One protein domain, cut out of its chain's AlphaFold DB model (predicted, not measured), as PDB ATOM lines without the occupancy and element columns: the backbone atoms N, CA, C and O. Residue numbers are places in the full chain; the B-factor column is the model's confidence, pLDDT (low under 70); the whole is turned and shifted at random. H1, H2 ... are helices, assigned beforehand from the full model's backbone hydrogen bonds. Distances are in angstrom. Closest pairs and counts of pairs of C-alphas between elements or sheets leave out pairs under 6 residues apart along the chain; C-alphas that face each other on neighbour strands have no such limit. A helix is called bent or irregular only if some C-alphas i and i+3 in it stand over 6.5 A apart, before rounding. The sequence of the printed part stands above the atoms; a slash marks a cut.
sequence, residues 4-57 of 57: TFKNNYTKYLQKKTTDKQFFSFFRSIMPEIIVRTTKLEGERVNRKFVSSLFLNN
ATOM      1  N   THR A   4      75.510 -50.764  39.425       73.62
ATOM      2  CA  THR A   4      74.216 -51.458  39.437       73.62
ATOM      3  C   THR A   4      73.306 -51.025  40.592       73.62
ATOM      4  O   THR A   4      72.114 -50.809  40.386       73.62
ATOM      5  N   PHE A   5      73.857 -50.819  41.793       75.75
ATOM      6  CA  PHE A   5      73.087 -50.373  42.959       75.75
ATOM      7  C   PHE A   5      72.548 -48.950  42.767       75.75
ATOM      8  O   PHE A   5      71.383 -48.677  43.054       75.75
ATOM      9  N   LYS A   6      73.367 -48.054  42.197       77.94
ATOM     10  CA  LYS A   6      72.967 -46.670  41.898       77.94
ATOM     11  C   LYS A   6      71.794 -46.621  40.909       77.94
ATOM     12  O   LYS A   6      70.857 -45.864  41.132       77.94
ATOM     13  N   ASN A   7      71.815 -47.465  39.873       83.12
ATOM     14  CA  ASN A   7      70.740 -47.541  38.876       83.12
ATOM     15  C   ASN A   7      69.431 -48.118  39.431       83.12
ATOM     16  O   ASN A   7      68.349 -47.672  39.054       83.12
ATOM     17  N   ASN A   8      69.502 -49.106  40.322       84.19
ATOM     18  CA  ASN A   8      68.299 -49.660  40.943       84.19
ATOM     19  C   ASN A   8      67.663 -48.659  41.916       84.19
ATOM     20  O   ASN A   8      66.442 -48.511  41.944       84.19
ATOM     21  N   TYR A   9      68.489 -47.914  42.653       85.56
ATOM     22  CA  TYR A   9      68.021 -46.872  43.559       85.56
ATOM     23  C   TYR A   9      67.338 -45.707  42.822       85.56
ATOM     24  O   TYR A   9      66.271 -45.256  43.237       85.56
ATOM     25  N   THR A  10      67.884 -45.251  41.690       86.44
ATOM     26  CA  THR A  10      67.241 -44.199  40.883       86.44
ATOM     27  C   THR A  10      65.919 -44.658  40.270       86.44
ATOM     28  O   THR A  10      64.957 -43.894  40.294       86.44
ATOM     29  N   LYS A  11      65.820 -45.910  39.803       87.31
ATOM     30  CA  LYS A  11      64.547 -46.492  39.336       87.31
ATOM     31  C   LYS A  11      63.493 -46.549  40.444       87.31
ATOM     32  O   LYS A  11      62.338 -46.205  40.205       87.31
ATOM     33  N   TYR A  12      63.886 -46.940  41.656       88.12
ATOM     34  CA  TYR A  12      62.996 -46.921  42.819       88.12
ATOM     35  C   TYR A  12      62.496 -45.505  43.128       88.12
ATOM     36  O   TYR A  12      61.297 -45.306  43.317       88.12
ATOM     37  N   LEU A  13      63.392 -44.511  43.130       85.50
ATOM     38  CA  LEU A  13      63.023 -43.112  43.358       85.50
ATOM     39  C   LEU A  13      62.056 -42.590  42.294       85.50
ATOM     40  O   LEU A  13      61.073 -41.943  42.639       85.50
ATOM     41  N   GLN A  14      62.303 -42.895  41.020       85.88
ATOM     42  CA  GLN A  14      61.411 -42.505  39.928       85.88
ATOM     43  C   GLN A  14      60.025 -43.126  40.095       85.88
ATOM     44  O   GLN A  14      59.038 -42.397  40.082       85.88
ATOM     45  N   LYS A  15      59.949 -44.439  40.349       84.81
ATOM     46  CA  LYS A  15      58.677 -45.130  40.599       84.81
ATOM     47  C   LYS A  15      57.929 -44.518  41.784       84.81
ATOM     48  O   LYS A  15      56.764 -44.175  41.656       84.81
ATOM     49  N   LYS A  16      58.621 -44.283  42.901       83.12
ATOM     50  CA  LYS A  16      58.048 -43.647  44.095       83.12
ATOM     51  C   LYS A  16      57.490 -42.252  43.803       83.12
ATOM     52  O   LYS A  16      56.436 -41.901  44.328       83.12
ATOM     53  N   THR A  17      58.178 -41.452  42.992       79.44
ATOM     54  CA  THR A  17      57.711 -40.111  42.609       79.44
ATOM     55  C   THR A  17      56.490 -40.179  41.698       79.44
ATOM     56  O   THR A  17      55.530 -39.449  41.935       79.44
ATOM     57  N   THR A  18      56.491 -41.073  40.706       79.69
ATOM     58  CA  THR A  18      55.343 -41.290  39.814       79.69
ATOM     59  C   THR A  18      54.125 -41.781  40.592       79.69
ATOM     60  O   THR A  18      53.045 -41.206  40.468       79.69
ATOM     61  N   ASP A  19      54.311 -42.771  41.467       78.69
ATOM     62  CA  ASP A  19      53.253 -43.297  42.329       78.69
ATOM     63  C   ASP A  19      52.704 -42.177  43.226       78.69
ATOM     64  O   ASP A  19      51.493 -41.988  43.320       78.69
ATOM     65  N   LYS A  20      53.577 -41.354  43.825       81.62
ATOM     66  CA  LYS A  20      53.165 -40.209  44.651       81.62
ATOM     67  C   LYS A  20      52.333 -39.190  43.869       81.62
ATOM     68  O   LYS A  20      51.347 -38.692  44.404       81.62
ATOM     69  N   GLN A  21      52.711 -38.872  42.631       81.38
ATOM     70  CA  GLN A  21      51.942 -37.954  41.784       81.38
ATOM     71  C   GLN A  21      50.566 -38.525  41.445       81.38
ATOM     72  O   GLN A  21      49.565 -37.820  41.570       81.38
ATOM     73  N   PHE A  22      50.505 -39.809  41.093       81.94
ATOM     74  CA  PHE A  22      49.250 -40.498  40.822       81.94
ATOM     75  C   PHE A  22      48.351 -40.481  42.064       81.94
ATOM     76  O   PHE A  22      47.250 -39.940  42.019       81.94
ATOM     77  N   PHE A  23      48.840 -40.937  43.220       82.31
ATOM     78  CA  PHE A  23      48.071 -40.902  44.468       82.31
ATOM     79  C   PHE A  23      47.636 -39.488  44.865       82.31
ATOM     80  O   PHE A  23      46.524 -39.315  45.360       82.31
ATOM     81  N   SER A  24      48.464 -38.470  44.618       82.38
ATOM     82  CA  SER A  24      48.097 -37.071  44.855       82.38
ATOM     83  C   SER A  24      46.926 -36.628  43.973       82.38
ATOM     84  O   SER A  24      46.015 -35.958  44.456       82.38
ATOM     85  N   PHE A  25      46.921 -37.021  42.700       83.88
ATOM     86  CA  PHE A  25      45.822 -36.739  41.780       83.88
ATOM     87  C   PHE A  25      44.529 -37.433  42.229       83.88
ATOM     88  O   PHE A  25      43.501 -36.773  42.386       83.88
ATOM     89  N   PHE A  26      44.584 -38.729  42.553       82.25
ATOM     90  CA  PHE A  26      43.410 -39.454  43.054       82.25
ATOM     91  C   PHE A  26      42.891 -38.881  44.369       82.25
ATOM     92  O   PHE A  26      41.684 -38.710  44.510       82.25
ATOM     93  N   ARG A  27      43.771 -38.501  45.303       82.00
ATOM     94  CA  ARG A  27      43.369 -37.837  46.554       82.00
ATOM     95  C   ARG A  27      42.648 -36.510  46.319       82.00
ATOM     96  O   ARG A  27      41.798 -36.154  47.123       82.00
ATOM     97  N   SER A  28      42.954 -35.796  45.236       82.62
ATOM     98  CA  SER A  28      42.263 -34.542  44.910       82.62
ATOM     99  C   SER A  28      40.848 -34.761  44.355       82.62
ATOM    100  O   SER A  28      39.967 -33.939  44.590       82.62
ATOM    101  N   ILE A  29      40.606 -35.891  43.680       85.25
ATOM    102  CA  ILE A  29      39.340 -36.186  42.985       85.25
ATOM    103  C   ILE A  29      38.415 -37.084  43.819       85.25
ATOM    104  O   ILE A  29      37.192 -36.933  43.778       85.25
ATOM    105  N   MET A  30      38.977 -38.000  44.617       85.25
ATOM    106  CA  MET A  30      38.219 -38.917  45.476       85.25
ATOM    107  C   MET A  30      37.170 -38.230  46.358       85.25
ATOM    108  O   MET A  30      36.062 -38.764  46.433       85.25
ATOM    109  N   PRO A  31      37.439 -37.070  46.995       84.94
ATOM    110  CA  PRO A  31      36.446 -36.422  47.838       84.94
ATOM    111  C   PRO A  31      35.160 -36.092  47.083       84.94
ATOM    112  O   PRO A  31      34.062 -36.241  47.613       84.94
ATOM    113  N   GLU A  32      35.281 -35.669  45.827       83.62
ATOM    114  CA  GLU A  32      34.127 -35.336  45.008       83.62
ATOM    115  C   GLU A  32      33.375 -36.582  44.538       83.62
ATOM    116  O   GLU A  32      32.143 -36.585  44.569       83.62
ATOM    117  N   ILE A  33      34.092 -37.644  44.163       85.06
ATOM    118  CA  ILE A  33      33.480 -38.926  43.790       85.06
ATOM    119  C   ILE A  33      32.660 -39.467  44.961       85.06
ATOM    120  O   ILE A  33      31.478 -39.740  44.785       85.06
ATOM    121  N   ILE A  34      33.245 -39.524  46.161       84.31
ATOM    122  CA  ILE A  34      32.568 -40.015  47.369       84.31
ATOM    123  C   ILE A  34      31.336 -39.167  47.684       84.31
ATOM    124  O   ILE A  34      30.277 -39.698  47.996       84.31
ATOM    125  N   VAL A  35      31.427 -37.838  47.572       84.38
ATOM    126  CA  VAL A  35      30.268 -36.959  47.801       84.38
ATOM    127  C   VAL A  35      29.165 -37.199  46.769       84.38
ATOM    128  O   VAL A  35      27.987 -37.095  47.098       84.38
ATOM    129  N   ARG A  36      29.512 -37.483  45.510       82.31
ATOM    130  CA  ARG A  36      28.523 -37.782  44.470       82.31
ATOM    131  C   ARG A  36      27.876 -39.149  44.696       82.31
ATOM    132  O   ARG A  36      26.661 -39.231  44.580       82.31
ATOM    133  N   THR A  37      28.641 -40.178  45.057       83.44
ATOM    134  CA  THR A  37      28.104 -41.528  45.307       83.44
ATOM    135  C   THR A  37      27.239 -41.569  46.563       83.44
ATOM    136  O   THR A  37      26.099 -42.008  46.497       83.44
ATOM    137  N   THR A  38      27.703 -40.997  47.674       81.00
ATOM    138  CA  THR A  38      26.939 -40.951  48.940       81.00
ATOM    139  C   THR A  38      25.635 -40.158  48.816       81.00
ATOM    140  O   THR A  38      24.621 -40.530  49.400       81.00
ATOM    141  N   LYS A  39      25.609 -39.103  47.987       76.75
ATOM    142  CA  LYS A  39      24.364 -38.396  47.641       76.75
ATOM    143  C   LYS A  39      23.369 -39.261  46.867       76.75
ATOM    144  O   LYS A  39      22.172 -39.073  47.050       76.75
ATOM    145  N   LEU A  40      23.843 -40.158  45.999       71.75
ATOM    146  CA  LEU A  40      22.984 -41.099  45.267       71.75
ATOM    147  C   LEU A  40      22.419 -42.178  46.198       71.75
ATOM    148  O   LEU A  40      21.289 -42.611  46.007       71.75
ATOM    149  N   GLU A  41      23.177 -42.557  47.226       75.38
ATOM    150  CA  GLU A  41      22.774 -43.524  48.257       75.38
ATOM    151  C   GLU A  41      21.864 -42.912  49.343       75.38
ATOM    152  O   GLU A  41      21.327 -43.628  50.184       75.38
ATOM    153  N   GLY A  42      21.637 -41.592  49.313       73.62
ATOM    154  CA  GLY A  42      20.763 -40.888  50.259       73.62
ATOM    155  C   GLY A  42      21.410 -40.565  51.610       73.62
ATOM    156  O   GLY A  42      20.739 -40.039  52.502       73.62
ATOM    157  N   GLU A  43      22.711 -40.818  51.770       72.06
ATOM    158  CA  GLU A  43      23.445 -40.490  52.988       72.06
ATOM    159  C   GLU A  43      23.754 -38.985  53.071       72.06
ATOM    160  O   GLU A  43      24.197 -38.343  52.114       72.06
ATOM    161  N   ARG A  44      23.563 -38.387  54.256       66.81
ATOM    162  CA  ARG A  44      23.887 -36.971  54.507       66.81
ATOM    163  C   ARG A  44      25.385 -36.778  54.734       66.81
ATOM    164  O   ARG A  44      25.824 -36.410  55.822       66.81
ATOM    165  N   VAL A  45      26.176 -36.987  53.691       74.25
ATOM    166  CA  VAL A  45      27.625 -36.793  53.747       74.25
ATOM    167  C   VAL A  45      27.985 -35.365  53.333       74.25
ATOM    168  O   VAL A  45      27.663 -34.887  52.242       74.25
ATOM    169  N   ASN A  46      28.660 -34.643  54.230       77.06
ATOM    170  CA  ASN A  46      29.071 -33.261  53.996       77.06
ATOM    171  C   ASN A  46      30.436 -33.207  53.284       77.06
ATOM    172  O   ASN A  46      31.377 -33.890  53.682       77.06
ATOM    173  N   ARG A  47      30.590 -32.328  52.284       75.81
ATOM    174  CA  ARG A  47      31.858 -32.129  51.545       75.81
ATOM    175  C   ARG A  47      33.043 -31.847  52.469       75.81
ATOM    176  O   ARG A  47      34.144 -32.332  52.218       75.81
ATOM    177  N   LYS A  48      32.811 -31.088  53.546       76.19
ATOM    178  CA  LYS A  48      33.837 -30.770  54.554       76.19
ATOM    179  C   LYS A  48      34.316 -32.014  55.305       76.19
ATOM    180  O   LYS A  48      35.511 -32.150  55.539       76.19
ATOM    181  N   PHE A  49      33.399 -32.928  55.625       81.56
ATOM    182  CA  PHE A  49      33.719 -34.185  56.298       81.56
ATOM    183  C   PHE A  49      34.572 -35.080  55.396       81.56
ATOM    184  O   PHE A  49      35.660 -35.485  55.790       81.56
ATOM    185  N   VAL A  50      34.155 -35.285  54.145       81.19
ATOM    186  CA  VAL A  50      34.923 -36.114  53.201       81.19
ATOM    187  C   VAL A  50      36.304 -35.521  52.948       81.19
ATOM    188  O   VAL A  50      37.290 -36.238  53.020       81.19
ATOM    189  N   SER A  51      36.405 -34.206  52.740       76.69
ATOM    190  CA  SER A  51      37.698 -33.541  52.517       76.69
ATOM    191  C   SER A  51      38.651 -33.699  53.711       76.69
ATOM    192  O   SER A  51      39.854 -33.859  53.516       76.69
ATOM    193  N   SER A  52      38.129 -33.717  54.943       80.31
ATOM    194  CA  SER A  52      38.942 -33.913  56.152       80.31
ATOM    195  C   SER A  52      39.593 -35.301  56.240       80.31
ATOM    196  O   SER A  52      40.697 -35.416  56.765       80.31
ATOM    197  N   LEU A  53      38.983 -36.333  55.639       78.38
ATOM    198  CA  LEU A  53      39.549 -37.688  55.578       78.38
ATOM    199  C   LEU A  53      40.812 -37.765  54.703       78.38
ATOM    200  O   LEU A  53      41.635 -38.661  54.886       78.38
ATOM    201  N   PHE A  54      40.984 -36.822  53.773       75.19
ATOM    202  CA  PHE A  54      42.117 -36.782  52.843       75.19
ATOM    203  C   PHE A  54      43.177 -35.726  53.199       75.19
ATOM    204  O   PHE A  54      44.261 -35.758  52.620       75.19
ATOM    205  N   LEU A  55      42.891 -34.818  54.143       69.31
ATOM    206  CA  LEU A  55      43.809 -33.758  54.592       69.31
ATOM    207  C   LEU A  55      44.731 -34.182  55.753       69.31
ATOM    208  O   LEU A  55      45.799 -33.600  55.906       69.31
ATOM    209  N   ASN A  56      44.350 -35.191  56.543       56.81
ATOM    210  CA  ASN A  56      45.072 -35.610  57.756       56.81
ATOM    211  C   ASN A  56      46.061 -36.786  57.555       56.81
ATOM    212  O   ASN A  56      46.397 -37.454  58.529       56.81
ATOM    213  N   ASN A  57      46.520 -37.056  56.324       48.84
ATOM    214  CA  ASN A  57      47.450 -38.159  55.998       48.84
ATOM    215  C   ASN A  57      48.635 -37.736  55.122       48.84
ATOM    216  O   ASN A  57      48.414 -37.470  53.912       48.84
TER     217      ASN A  57
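This is residues 4 to 57 of the 57 residues of an uncharacterized protein of Candidatus Woesebacteria bacterium GW2011_GWA2_33_28 (UniProt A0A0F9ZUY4). What does the model look like? It is a hook: one long bent helix, H1, whose second arm, H1b, makes a hairpin with the short helix H2 folded back beside it, while residues 4 to 23 of the first arm, H1a, stick out as a long free shaft. What is it made of? The printed part has 54 residues with two named helices, H1 then H2, and no named strand; its class is all helix. How far does it reach? It is extended, with a radius of gyration of the C-alphas of 16.9 A, and a rod in outline, spanning 55 by 20 by 11 A.

Does the first helix run straight? H1, residues 4 to 40, was assigned as one helix by its hydrogen bonds but is bent: C-alphas 28 and 31 are 6.8 A apart. Its arms, H1a, residues 4 to 28, and H1b, residues 31 to 40, stand at a steep tilt of 42 degrees. What does the second helix meet? H2, residues 47 to 55, touches H1b, the closest C-alphas being those of Pro 31 and Val 50, 5.6 A apart. This hairpin runs opposite ways at a tilt of 38 degrees, only just steep. H1a and H2 are close but not clearly touching, with the C-alphas of Arg 27 and Phe 54 closest at 6.5 A. Are the backbones well paired? Every O i to N i+4 pair is within hydrogen-bond range in H1a and H1b; in H2, 4 of 5 are.

Where does H1 lie? H1a runs 36.6 A from C-alpha 4 at (74.216, -51.458, 39.437), and H1b 14.5 A to C-alpha 40 at (22.984, -41.099, 45.267). Where is H2? It covers 12.4 A and ends at C-alpha 55, (43.809, -33.758, 54.592).

How large is it? The two C-alphas farthest apart, those of Thr 4 and Gly 42, are 55.6 A apart. Is it continuous? The printed part has no cut, and the link from H1 to H2 is short. Where is confidence low? Residue 44 and residues 55 to 57 have pLDDT under 70; the mean of the printed part is 79.4.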